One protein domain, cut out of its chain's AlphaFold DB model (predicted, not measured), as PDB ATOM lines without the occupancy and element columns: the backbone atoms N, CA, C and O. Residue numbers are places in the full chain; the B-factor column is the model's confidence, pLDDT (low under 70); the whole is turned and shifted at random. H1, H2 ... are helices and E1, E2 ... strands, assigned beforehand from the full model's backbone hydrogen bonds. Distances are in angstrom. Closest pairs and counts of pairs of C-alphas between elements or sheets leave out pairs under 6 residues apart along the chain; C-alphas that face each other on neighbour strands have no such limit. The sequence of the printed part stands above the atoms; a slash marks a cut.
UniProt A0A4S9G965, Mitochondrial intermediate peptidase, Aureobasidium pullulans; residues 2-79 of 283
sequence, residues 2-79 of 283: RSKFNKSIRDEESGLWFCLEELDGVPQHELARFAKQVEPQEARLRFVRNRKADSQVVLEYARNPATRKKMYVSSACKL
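This is residues 2 to 79 of the 283 residues of the protein "Mitochondrial intermediate peptidase" of Aureobasidium pullulans (UniProt A0A4S9G965). A small two-stranded ribbon, E1 and E2, forms the middle, with the helical hairpin H3 and H4 packed along it, H3 by E2 and H4 by E1. The short helix H2 sits by E2, while H1 lies off at one end, touching no helix and lengthening the outline. The 78 printed residues hold four named helices and two named strands, in the order H1, E1, H2, E2, H3, H4; the sheet E1 - E2 is antiparallel and the class is mixed, helices and strands. The whole is compact, with a radius of gyration of the C-alphas of 13.2 A and spans of 40 by 29 by 18 A.

H1, residues 2 to 10, begins at C-alpha 2 (53.354, 47.833, -44.477) and is 12.4 A long. E1, residues 15 to 19, is 13.4 A long. H2 is residues 28 to 33, 8.7 A. E2, residues 45 to 49, is 13.0 A long. H3, residues 52 to 61, measures 14.1 A, and H4, residues 65 to 76, measures 16.1 A, ending at C-alpha 76 (36.173, 41.180, -37.550).

H1 is apart from H2, E2, H3 and H4. E1 and E2 are antiparallel at 155 degrees, with N 16 and O 48 2.9 A apart and N 46 and O 18 2.8 A apart, within hydrogen-bond range. The closest C-alphas of E1 and H4, Gly 15 and Ser 74, are 7.3 A apart; those of E2 and H3, Val 48 and Asp 54, 5.9 A. H2 and H3 are close but not clearly touching, at Glu 30 and Val 57, C-alphas 7.7 A apart. H3 and H4 form a helical hairpin: they touch, closest at the C-alphas of Leu 59 and Arg 68, 5.1 A apart, and run opposite ways at a shallow tilt of 16 degrees. In H1, H2 and H4 every O i to N i+4 pair is within hydrogen-bond range; in H3, 4 of 6 are.

The C-alphas farthest apart, of Arg 2 and Pro 40, are 42.8 A apart. The printed part has no cut. The link from H2 to E2, 11 residues, is long. Mean pLDDT of the printed part is 90.4, with residues 37 to 43 under 70.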
ATOM      1  N   ARG A   2      53.980  48.897 -43.649       93.12
ATOM      2  CA  ARG A   2      53.354  47.833 -44.477       93.12
ATOM      3  C   ARG A   2      53.830  46.410 -44.148       93.12
ATOM      4  O   ARG A   2      53.010  45.517 -44.009       93.12
ATOM      5  N   SER A   3      55.142  46.206 -43.990       95.06
ATOM      6  CA  SER A   3      55.690  44.893 -43.602       95.06
ATOM      7  C   SER A   3      55.155  44.415 -42.242       95.06
ATOM      8  O   SER A   3      54.746  43.267 -42.119       95.06
ATOM      9  N   LYS A   4      55.060  45.316 -41.250       95.50
ATOM     10  CA  LYS A   4      54.498  45.024 -39.921       95.50
ATOM     11  C   LYS A   4      53.004  44.676 -40.001       95.50
ATOM     12  O   LYS A   4      52.616  43.656 -39.456       95.50
ATOM     13  N   PHE A   5      52.219  45.464 -40.743       95.31
ATOM     14  CA  PHE A   5      50.786  45.224 -40.981       95.31
ATOM     15  C   PHE A   5      50.522  43.865 -41.651       95.31
ATOM     16  O   PHE A   5      49.620  43.131 -41.272       95.31
ATOM     17  N   ASN A   6      51.331  43.495 -42.647       92.56
ATOM     18  CA  ASN A   6      51.188  42.197 -43.312       92.56
ATOM     19  C   ASN A   6      51.675  41.037 -42.432       92.56
ATOM     20  O   ASN A   6      51.138  39.936 -42.520       92.56
ATOM     21  N   LYS A   7      52.706  41.268 -41.610       91.94
ATOM     22  CA  LYS A   7      53.217  40.271 -40.668       91.94
ATOM     23  C   LYS A   7      52.160  39.914 -39.623       91.94
ATOM     24  O   LYS A   7      51.935  38.730 -39.425       91.94
ATOM     25  N   SER A   8      51.485  40.898 -39.027       92.38
ATOM     26  CA  SER A   8      50.418  40.638 -38.047       92.38
ATOM     27  C   SER A   8      49.260  39.837 -38.646       92.38
ATOM     28  O   SER A   8      48.781  38.923 -37.997       92.38
ATOM     29  N   ILE A   9      48.877  40.086 -39.906       90.00
ATOM     30  CA  ILE A   9      47.855  39.278 -40.602       90.00
ATOM     31  C   ILE A   9      48.297  37.824 -40.783       90.00
ATOM     32  O   ILE A   9      47.502  36.909 -40.592       90.00
ATOM     33  N   ARG A  10      49.544  37.599 -41.206       86.38
ATOM     34  CA  ARG A  10      50.049  36.248 -41.483       86.38
ATOM     35  C   ARG A  10      50.247  35.434 -40.207       86.38
ATOM     36  O   ARG A  10      49.982  34.238 -40.210       86.38
ATOM     37  N   ASP A  11      50.743  36.085 -39.164       88.94
ATOM     38  CA  ASP A  11      51.094  35.445 -37.899       88.94
ATOM     39  C   ASP A  11      49.859  35.340 -36.961       88.94
ATOM     40  O   ASP A  11      49.979  34.911 -35.816       88.94
ATOM     41  N   GLU A  12      48.670  35.724 -37.444       88.69
ATOM     42  CA  GLU A  12      47.395  35.635 -36.733       88.69
ATOM     43  C   GLU A  12      46.938  34.168 -36.596       88.69
ATOM     44  O   GLU A  12      46.763  33.437 -37.580       88.69
ATOM     45  N   GLU A  13      46.753  33.742 -35.346       88.69
ATOM     46  CA  GLU A  13      46.279  32.403 -34.967       88.69
ATOM     47  C   GLU A  13      45.221  32.470 -33.847       88.69
ATOM     48  O   GLU A  13      44.950  31.466 -33.179       88.69
ATOM     49  N   SER A  14      44.638  33.650 -33.590       92.88
ATOM     50  CA  SER A  14      43.624  33.790 -32.545       92.88
ATOM     51  C   SER A  14      42.329  33.083 -32.948       92.88
ATOM     52  O   SER A  14      42.103  32.692 -34.098       92.88
ATOM     53  N   GLY A  15      41.467  32.861 -31.967       94.12
ATOM     54  CA  GLY A  15      40.236  32.118 -32.153       94.12
ATOM     55  C   GLY A  15      39.442  32.052 -30.866       94.12
ATOM     56  O   GLY A  15      39.788  32.681 -29.864       94.12
ATOM     57  N   LEU A  16      38.378  31.264 -30.902       95.81
ATOM     58  CA  LEU A  16      37.461  31.091 -29.793       95.81
ATOM     59  C   LEU A  16      37.297  29.612 -29.464       95.81
ATOM     60  O   LEU A  16      37.292  28.753 -30.347       95.81
ATOM     61  N   TRP A  17      37.133  29.344 -28.174       94.94
ATOM     62  CA  TRP A  17      36.657  28.059 -27.693       94.94
ATOM     63  C   TRP A  17      35.133  28.072 -27.647       94.94
ATOM     64  O   TRP A  17      34.532  29.013 -27.119       94.94
ATOM     65  N   PHE A  18      34.540  27.016 -28.191       95.12
ATOM     66  CA  PHE A  18      33.111  26.745 -28.135       95.12
ATOM     67  C   PHE A  18      32.876  25.349 -27.564       95.12
ATOM     68  O   PHE A  18      33.668  24.435 -27.824       95.12
ATOM     69  N   CYS A  19      31.795  25.168 -26.810       94.00
ATOM     70  CA  CYS A  19      31.298  23.829 -26.505       94.00
ATOM     71  C   CYS A  19      30.519  23.248 -27.700       94.00
ATOM     72  O   CYS A  19      30.157  23.965 -28.635       94.00
ATOM     73  N   LEU A  20      30.277  21.935 -27.699       92.69
ATOM     74  CA  LEU A  20      29.541  21.278 -28.788       92.69
ATOM     75  C   LEU A  20      28.109  21.807 -28.921       92.69
ATOM     76  O   LEU A  20      27.602  21.894 -30.033       92.69
ATOM     77  N   GLU A  21      27.488  22.199 -27.812       94.06
ATOM     78  CA  GLU A  21      26.140  22.763 -27.789       94.06
ATOM     79  C   GLU A  21      26.089  24.143 -28.472       94.06
ATOM     80  O   GLU A  21      25.134  24.448 -29.181       94.06
ATOM     81  N   GLU A  22      27.138  24.966 -28.330       94.94
ATOM     82  CA  GLU A  22      27.260  26.240 -29.056       94.94
ATOM     83  C   GLU A  22      27.419  26.030 -30.573       94.94
ATOM     84  O   GLU A  22      27.041  26.912 -31.346       94.94
ATOM     85  N   LEU A  23      27.973  24.886 -30.998       96.19
ATOM     86  CA  LEU A  23      28.239  24.528 -32.397       96.19
ATOM     87  C   LEU A  23      27.173  23.603 -33.008       96.19
ATOM     88  O   LEU A  23      27.444  22.932 -34.005       96.19
ATOM     89  N   ASP A  24      25.968  23.575 -32.440       95.50
ATOM     90  CA  ASP A  24      24.837  22.854 -33.025       95.50
ATOM     91  C   ASP A  24      24.626  23.246 -34.502       95.50
ATOM     92  O   ASP A  24      24.679  24.424 -34.858       95.50
ATOM     93  N   GLY A  25      24.425  22.252 -35.369       94.25
ATOM     94  CA  GLY A  25      24.320  22.406 -36.826       94.25
ATOM     95  C   GLY A  25      25.642  22.337 -37.608       94.25
ATOM     96  O   GLY A  25      25.610  22.096 -38.816       94.25
ATOM     97  N   VAL A  26      26.806  22.480 -36.960       95.94
ATOM     98  CA  VAL A  26      28.113  22.348 -37.632       95.94
ATOM     99  C   VAL A  26      28.372  20.886 -38.043       95.94
ATOM    100  O   VAL A  26      28.240  19.990 -37.206       95.94
ATOM    101  N   PRO A  27      28.787  20.604 -39.298       94.12
ATOM    102  CA  PRO A  27      29.049  19.243 -39.760       94.12
ATOM    103  C   PRO A  27      30.087  18.491 -38.915       94.12
ATOM    104  O   PRO A  27      31.113  19.039 -38.513       94.12
ATOM    105  N   GLN A  28      29.879  17.187 -38.719       90.62
ATOM    106  CA  GLN A  28      30.734  16.372 -37.845       90.62
ATOM    107  C   GLN A  28      32.213  16.359 -38.268       90.62
ATOM    108  O   GLN A  28      33.101  16.339 -37.415       90.62
ATOM    109  N   HIS A  29      32.495  16.378 -39.574       88.81
ATOM    110  CA  HIS A  29      33.869  16.402 -40.083       88.81
ATOM    111  C   HIS A  29      34.583  17.731 -39.766       88.81
ATOM    112  O   HIS A  29      35.771  17.729 -39.447       88.81
ATOM    113  N   GLU A  30      33.853  18.849 -39.762       92.00
ATOM    114  CA  GLU A  30      34.353  20.159 -39.332       92.00
ATOM    115  C   GLU A  30      34.605  20.180 -37.819       92.00
ATOM    116  O   GLU A  30      35.677  20.579 -37.363       92.00
ATOM    117  N   LEU A  31      33.673  19.640 -37.022       92.56
ATOM    118  CA  LEU A  31      33.865  19.485 -35.576       92.56
ATOM    119  C   LEU A  31      35.098  18.636 -35.246       92.56
ATOM    120  O   LEU A  31      35.799  18.929 -34.279       92.56
ATOM    121  N   ALA A  32      35.382  17.590 -36.025       89.25
ATOM    122  CA  ALA A  32      36.600  16.799 -35.873       89.25
ATOM    123  C   ALA A  32      37.856  17.617 -36.219       89.25
ATOM    124  O   ALA A  32      38.852  17.528 -35.503       89.25
ATOM    125  N   ARG A  33      37.799  18.469 -37.252       89.00
ATOM    126  CA  ARG A  33      38.900  19.374 -37.628       89.00
ATOM    127  C   ARG A  33      39.216  20.408 -36.543       89.00
ATOM    128  O   ARG A  33      40.380  20.758 -36.360       89.00
ATOM    129  N   PHE A  34      38.204  20.894 -35.825       90.62
ATOM    130  CA  PHE A  34      38.369  21.860 -34.728       90.62
ATOM    131  C   PHE A  34      38.769  21.228 -33.390       90.62
ATOM    132  O   PHE A  34      39.035  21.946 -32.419       90.62
ATOM    133  N   ALA A  35      38.792  19.895 -33.303       85.75
ATOM    134  CA  ALA A  35      39.264  19.207 -32.116       85.75
ATOM    135  C   ALA A  35      40.779  19.404 -31.979       85.75
ATOM    136  O   ALA A  35      41.554  19.107 -32.887       85.75
ATOM    137  N   LYS A  36      41.214  19.900 -30.821       76.06
ATOM    138  CA  LYS A  36      42.624  19.872 -30.426       76.06
ATOM    139  C   LYS A  36      42.863  18.670 -29.516       76.06
ATOM    140  O   LYS A  36      41.930  18.170 -28.893       76.06
ATOM    141  N   GLN A  37      44.107  18.199 -29.439       61.31
ATOM    142  CA  GLN A  37      44.504  17.281 -28.371       61.31
ATOM    143  C   GLN A  37      44.503  18.078 -27.067       61.31
ATOM    144  O   GLN A  37      45.402  18.882 -26.831       61.31
ATOM    145  N   VAL A  38      43.448  17.910 -26.282       60.00
ATOM    146  CA  VAL A  38      43.268  18.572 -24.990       60.00
ATOM    147  C   VAL A  38      43.019  17.525 -23.914       60.00
ATOM    148  O   VAL A  38      42.706  16.373 -24.227       60.00
ATOM    149  N   GLU A  39      43.204  17.905 -22.651       58.97
ATOM    150  CA  GLU A  39      42.969  17.011 -21.518       58.97
ATOM    151  C   GLU A  39      41.533  16.442 -21.527       58.97
ATOM    152  O   GLU A  39      40.620  17.070 -22.070       58.97
ATOM    153  N   PRO A  40      41.278  15.268 -20.913       59.38
ATOM    154  CA  PRO A  40      39.984  14.579 -20.997       59.38
ATOM    155  C   PRO A  40      38.766  15.422 -20.580       59.38
ATOM    156  O   PRO A  40      37.663  15.187 -21.068       59.38
ATOM    157  N   GLN A  41      38.959  16.415 -19.705       59.19
ATOM    158  CA  GLN A  41      37.905  17.331 -19.248       59.19
ATOM    159  C   GLN A  41      37.510  18.376 -20.311       59.19
ATOM    160  O   GLN A  41      36.391  18.882 -20.290       59.19
ATOM    161  N   GLU A  42      38.379  18.637 -21.291       64.62
ATOM    162  CA  GLU A  42      38.190  19.608 -22.377       64.62
ATOM    163  C   GLU A  42      37.831  18.936 -23.718       64.62
ATOM    164  O   GLU A  42      37.680  19.604 -24.739       64.62
ATOM    165  N   ALA A  43      37.598  17.616 -23.730       68.25
ATOM    166  CA  ALA A  43      37.250  16.842 -24.931       68.25
ATOM    167  C   ALA A  43      35.961  17.319 -25.643       68.25
ATOM    168  O   ALA A  43      35.738  17.031 -26.827       68.25
ATOM    169  N   ARG A  44      35.108  18.068 -24.932       80.44
ATOM    170  CA  ARG A  44      33.883  18.691 -25.460       80.44
ATOM    171  C   ARG A  44      34.088  20.085 -26.051       80.44
ATOM    172  O   ARG A  44      33.146  20.635 -26.610       80.44
ATOM    173  N   LEU A  45      35.285  20.653 -25.957       89.81
ATOM    174  CA  LEU A  45      35.578  21.964 -26.516       89.81
ATOM    175  C   LEU A  45      36.133  21.847 -27.936       89.81
ATOM    176  O   LEU A  45      36.780  20.864 -28.312       89.81
ATOM    177  N   ARG A  46      35.859  22.865 -28.746       92.81
ATOM    178  CA  ARG A  46      36.382  23.030 -30.102       92.81
ATOM    179  C   ARG A  46      37.005  24.404 -30.229       92.81
ATOM    180  O   ARG A  46      36.397  25.397 -29.836       92.81
ATOM    181  N   PHE A  47      38.223  24.450 -30.764       93.69
ATOM    182  CA  PHE A  47      38.915  25.708 -31.011       93.69
ATOM    183  C   PHE A  47      38.727  26.109 -32.469       93.69
ATOM    184  O   PHE A  47      39.314  25.500 -33.367       93.69
ATOM    185  N   VAL A  48      37.929  27.146 -32.694       94.69
ATOM    186  CA  VAL A  48      37.674  27.698 -34.026       94.69
ATOM    187  C   VAL A  48      38.543  28.937 -34.205       94.69
ATOM    188  O   VAL A  48      38.433  29.901 -33.447       94.69
ATOM    189  N   ARG A  49      39.430  28.917 -35.205       93.44
ATOM    190  CA  ARG A  49      40.301  30.059 -35.508       93.44
ATOM    191  C   ARG A  49      39.529  31.180 -36.192       93.44
ATOM    192  O   ARG A  49      38.600  30.949 -36.957       93.44
ATOM    193  N   ASN A  50      40.024  32.398 -36.024       93.69
ATOM    194  CA  ASN A  50      39.546  33.594 -36.714       93.69
ATOM    195  C   ASN A  50      39.935  33.660 -38.210       93.69
ATOM    196  O   ASN A  50      39.683  34.657 -38.903       93.69
ATOM    197  N   ARG A  51      40.549  32.592 -38.732       88.69
ATOM    198  CA  ARG A  51      40.829  32.406 -40.156       88.69
ATOM    199  C   ARG A  51      39.533  32.243 -40.931       88.69
ATOM    200  O   ARG A  51      38.621  31.566 -40.472       88.69
ATOM    201  N   LYS A  52      39.498  32.792 -42.151       89.06
ATOM    202  CA  LYS A  52      38.291  32.824 -42.989       89.06
ATOM    203  C   LYS A  52      37.622  31.451 -43.108       89.06
ATOM    204  O   LYS A  52      36.428  31.371 -42.870       89.06
ATOM    205  N   ALA A  53      38.382  30.401 -43.429       89.31
ATOM    206  CA  ALA A  53      37.842  29.051 -43.600       89.31
ATOM    207  C   ALA A  53      37.168  28.513 -42.324       89.31
ATOM    208  O   ALA A  53      36.054  28.011 -42.395       89.31
ATOM    209  N   ASP A  54      37.802  28.680 -41.161       92.75
ATOM    210  CA  ASP A  54      37.284  28.166 -39.888       92.75
ATOM    211  C   ASP A  54      36.097  29.010 -39.389       92.75
ATOM    212  O   ASP A  54      35.050  28.468 -39.039       92.75
ATOM    213  N   SER A  55      36.208  30.344 -39.426       95.62
ATOM    214  CA  SER A  55      35.126  31.230 -38.982       95.62
ATOM    215  C   SER A  55      33.881  31.127 -39.867       95.62
ATOM    216  O   SER A  55      32.766  31.217 -39.360       95.62
ATOM    217  N   GLN A  56      34.058  30.931 -41.180       96.25
ATOM    218  CA  GLN A  56      32.947  30.845 -42.129       96.25
ATOM    219  C   GLN A  56      32.063  29.627 -41.854       96.25
ATOM    220  O   GLN A  56      30.847  29.750 -41.919       96.25
ATOM    221  N   VAL A  57      32.650  28.492 -41.459       96.75
ATOM    222  CA  VAL A  57      31.898  27.282 -41.094       96.75
ATOM    223  C   VAL A  57      30.915  27.568 -39.958       96.75
ATOM    224  O   VAL A  57      29.747  27.205 -40.038       96.75
ATOM    225  N   VAL A  58      31.343  28.285 -38.918       97.94
ATOM    226  CA  VAL A  58      30.437  28.664 -37.822       97.94
ATOM    227  C   VAL A  58      29.354  29.629 -38.312       97.94
ATOM    228  O   VAL A  58      28.192  29.455 -37.962       97.94
ATOM    229  N   LEU A  59      29.697  30.616 -39.149       98.06
ATOM    230  CA  LEU A  59      28.721  31.570 -39.698       98.06
ATOM    231  C   LEU A  59      27.698  30.923 -40.642       98.06
ATOM    232  O   LEU A  59      26.582  31.424 -40.751       98.06
ATOM    233  N   GLU A  60      28.067  29.846 -41.330       97.12
ATOM    234  CA  GLU A  60      27.191  29.121 -42.253       97.12
ATOM    235  C   GLU A  60      26.317  28.088 -41.542       97.12
ATOM    236  O   GLU A  60      25.154  27.932 -41.912       97.12
ATOM    237  N   TYR A  61      26.846  27.387 -40.536       97.12
ATOM    238  CA  TYR A  61      26.209  26.181 -40.003       97.12
ATOM    239  C   TYR A  61      25.727  26.279 -38.557       97.12
ATOM    240  O   TYR A  61      24.771  25.587 -38.217       97.12
ATOM    241  N   ALA A  62      26.333  27.117 -37.706       97.25
ATOM    242  CA  ALA A  62      25.916  27.175 -36.306       97.25
ATOM    243  C   ALA A  62      24.477  27.698 -36.205       97.25
ATOM    244  O   ALA A  62      24.189  28.818 -36.635       97.25
ATOM    245  N   ARG A  63      23.575  26.896 -35.629       95.62
ATOM    246  CA  ARG A  63      22.140  27.192 -35.504       95.62
ATOM    247  C   ARG A  63      21.882  28.396 -34.604       95.62
ATOM    248  O   ARG A  63      21.017  29.214 -34.911       95.62
ATOM    249  N   ASN A  64      22.674  28.546 -33.542       94.56
ATOM    250  CA  ASN A  64      22.517  29.622 -32.571       94.56
ATOM    251  C   ASN A  64      23.070  30.975 -33.103       94.56
ATOM    252  O   ASN A  64      24.281  31.094 -33.335       94.56
ATOM    253  N   PRO A  65      22.237  32.028 -33.240       94.69
ATOM    254  CA  PRO A  65      22.672  33.362 -33.671       94.69
ATOM    255  C   PRO A  65      23.715  34.002 -32.756       94.69
ATOM    256  O   PRO A  65      24.582  34.731 -33.241       94.69
ATOM    257  N   ALA A  66      23.668  33.741 -31.447       95.38
ATOM    258  CA  ALA A  66      24.637  34.275 -30.498       95.38
ATOM    259  C   ALA A  66      26.036  33.693 -30.753       95.38
ATOM    260  O   ALA A  66      27.019  34.442 -30.738       95.38
ATOM    261  N   THR A  67      26.130  32.397 -31.086       96.88
ATOM    262  CA  THR A  67      27.383  31.756 -31.523       96.88
ATOM    263  C   THR A  67      27.917  32.432 -32.784       96.88
ATOM    264  O   THR A  67      29.080  32.845 -32.820       96.88
ATOM    265  N   ARG A  68      27.062  32.615 -33.802       97.62
ATOM    266  CA  ARG A  68      27.453  33.281 -35.056       97.62
ATOM    267  C   ARG A  68      27.932  34.710 -34.811       97.62
ATOM    268  O   ARG A  68      28.985  35.096 -35.312       97.62
ATOM    269  N   LYS A  69      27.220  35.482 -33.985       97.31
ATOM    270  CA  LYS A  69      27.599  36.851 -33.603       97.31
ATOM    271  C   LYS A  69      28.952  36.893 -32.897       97.31
ATOM    272  O   LYS A  69      29.801  37.703 -33.261       97.31
ATOM    273  N   LYS A  70      29.170  36.011 -31.916       97.38
ATOM    274  CA  LYS A  70      30.430  35.900 -31.164       97.38
ATOM    275  C   LYS A  70      31.605  35.611 -32.106       97.38
ATOM    276  O   LYS A  70      32.624  36.300 -32.035       97.38
ATOM    277  N   MET A  71      31.434  34.672 -33.039       97.88
ATOM    278  CA  MET A  71      32.437  34.359 -34.062       97.88
ATOM    279  C   MET A  71      32.679  35.529 -35.026       97.88
ATOM    280  O   MET A  71      33.828  35.884 -35.288       97.88
ATOM    281  N   TYR A  72      31.610  36.151 -35.531       97.69
ATOM    282  CA  TYR A  72      31.686  37.283 -36.457       97.69
ATOM    283  C   TYR A  72      32.477  38.447 -35.859       97.69
ATOM    284  O   TYR A  72      33.424  38.933 -36.475       97.69
ATOM    285  N   VAL A  73      32.127  38.860 -34.636       97.19
ATOM    286  CA  VAL A  73      32.790  39.972 -33.943       97.19
ATOM    287  C   VAL A  73      34.254  39.641 -33.667       97.19
ATOM    288  O   VAL A  73      35.119  40.466 -33.949       97.19
ATOM    289  N   SER A  74      34.564  38.432 -33.184       96.75
ATOM    290  CA  SER A  74      35.958  38.033 -32.943       96.75
ATOM    291  C   SER A  74      36.792  38.072 -34.228       96.75
ATOM    292  O   SER A  74      37.869  38.666 -34.243       96.75
ATOM    293  N   SER A  75      36.262  37.544 -35.336       95.12
ATOM    294  CA  SER A  75      36.969  37.525 -36.621       95.12
ATOM    295  C   SER A  75      37.122  38.916 -37.244       95.12
ATOM    296  O   SER A  75      38.151  39.189 -37.872       95.12
ATOM    297  N   ALA A  76      36.135  39.801 -37.067       94.00
ATOM    298  CA  ALA A  76      36.173  41.180 -37.550       94.00
ATOM    299  C   ALA A  76      37.129  42.070 -36.731       94.00
ATOM    300  O   ALA A  76      37.736  42.985 -37.285       94.00
ATOM    301  N   CYS A  77      37.302  41.785 -35.437       93.81
ATOM    302  CA  CYS A  77      38.086  42.604 -34.507       93.81
ATOM    303  C   CYS A  77      39.465  42.016 -34.139       93.81
ATOM    304  O   CYS A  77      40.116  42.529 -33.236       93.81
ATOM    305  N   LYS A  78      39.931  40.965 -34.821       93.19
ATOM    306  CA  LYS A  78      41.128  40.177 -34.448       93.19
ATOM    307  C   LYS A  78      42.483  40.898 -34.429       93.19
ATOM    308  O   LYS A  78      43.427  40.355 -33.874       93.19
ATOM    309  N   LEU A  79      42.611  42.072 -35.050       94.25
ATOM    310  CA  LEU A  79      43.890  42.792 -35.185       94.25
ATOM    311  C   LEU A  79      43.723  44.293 -34.884       94.25
ATOM    312  O   LEU A  79      43.849  45.118 -35.796       94.25
TER     313      LEU A  79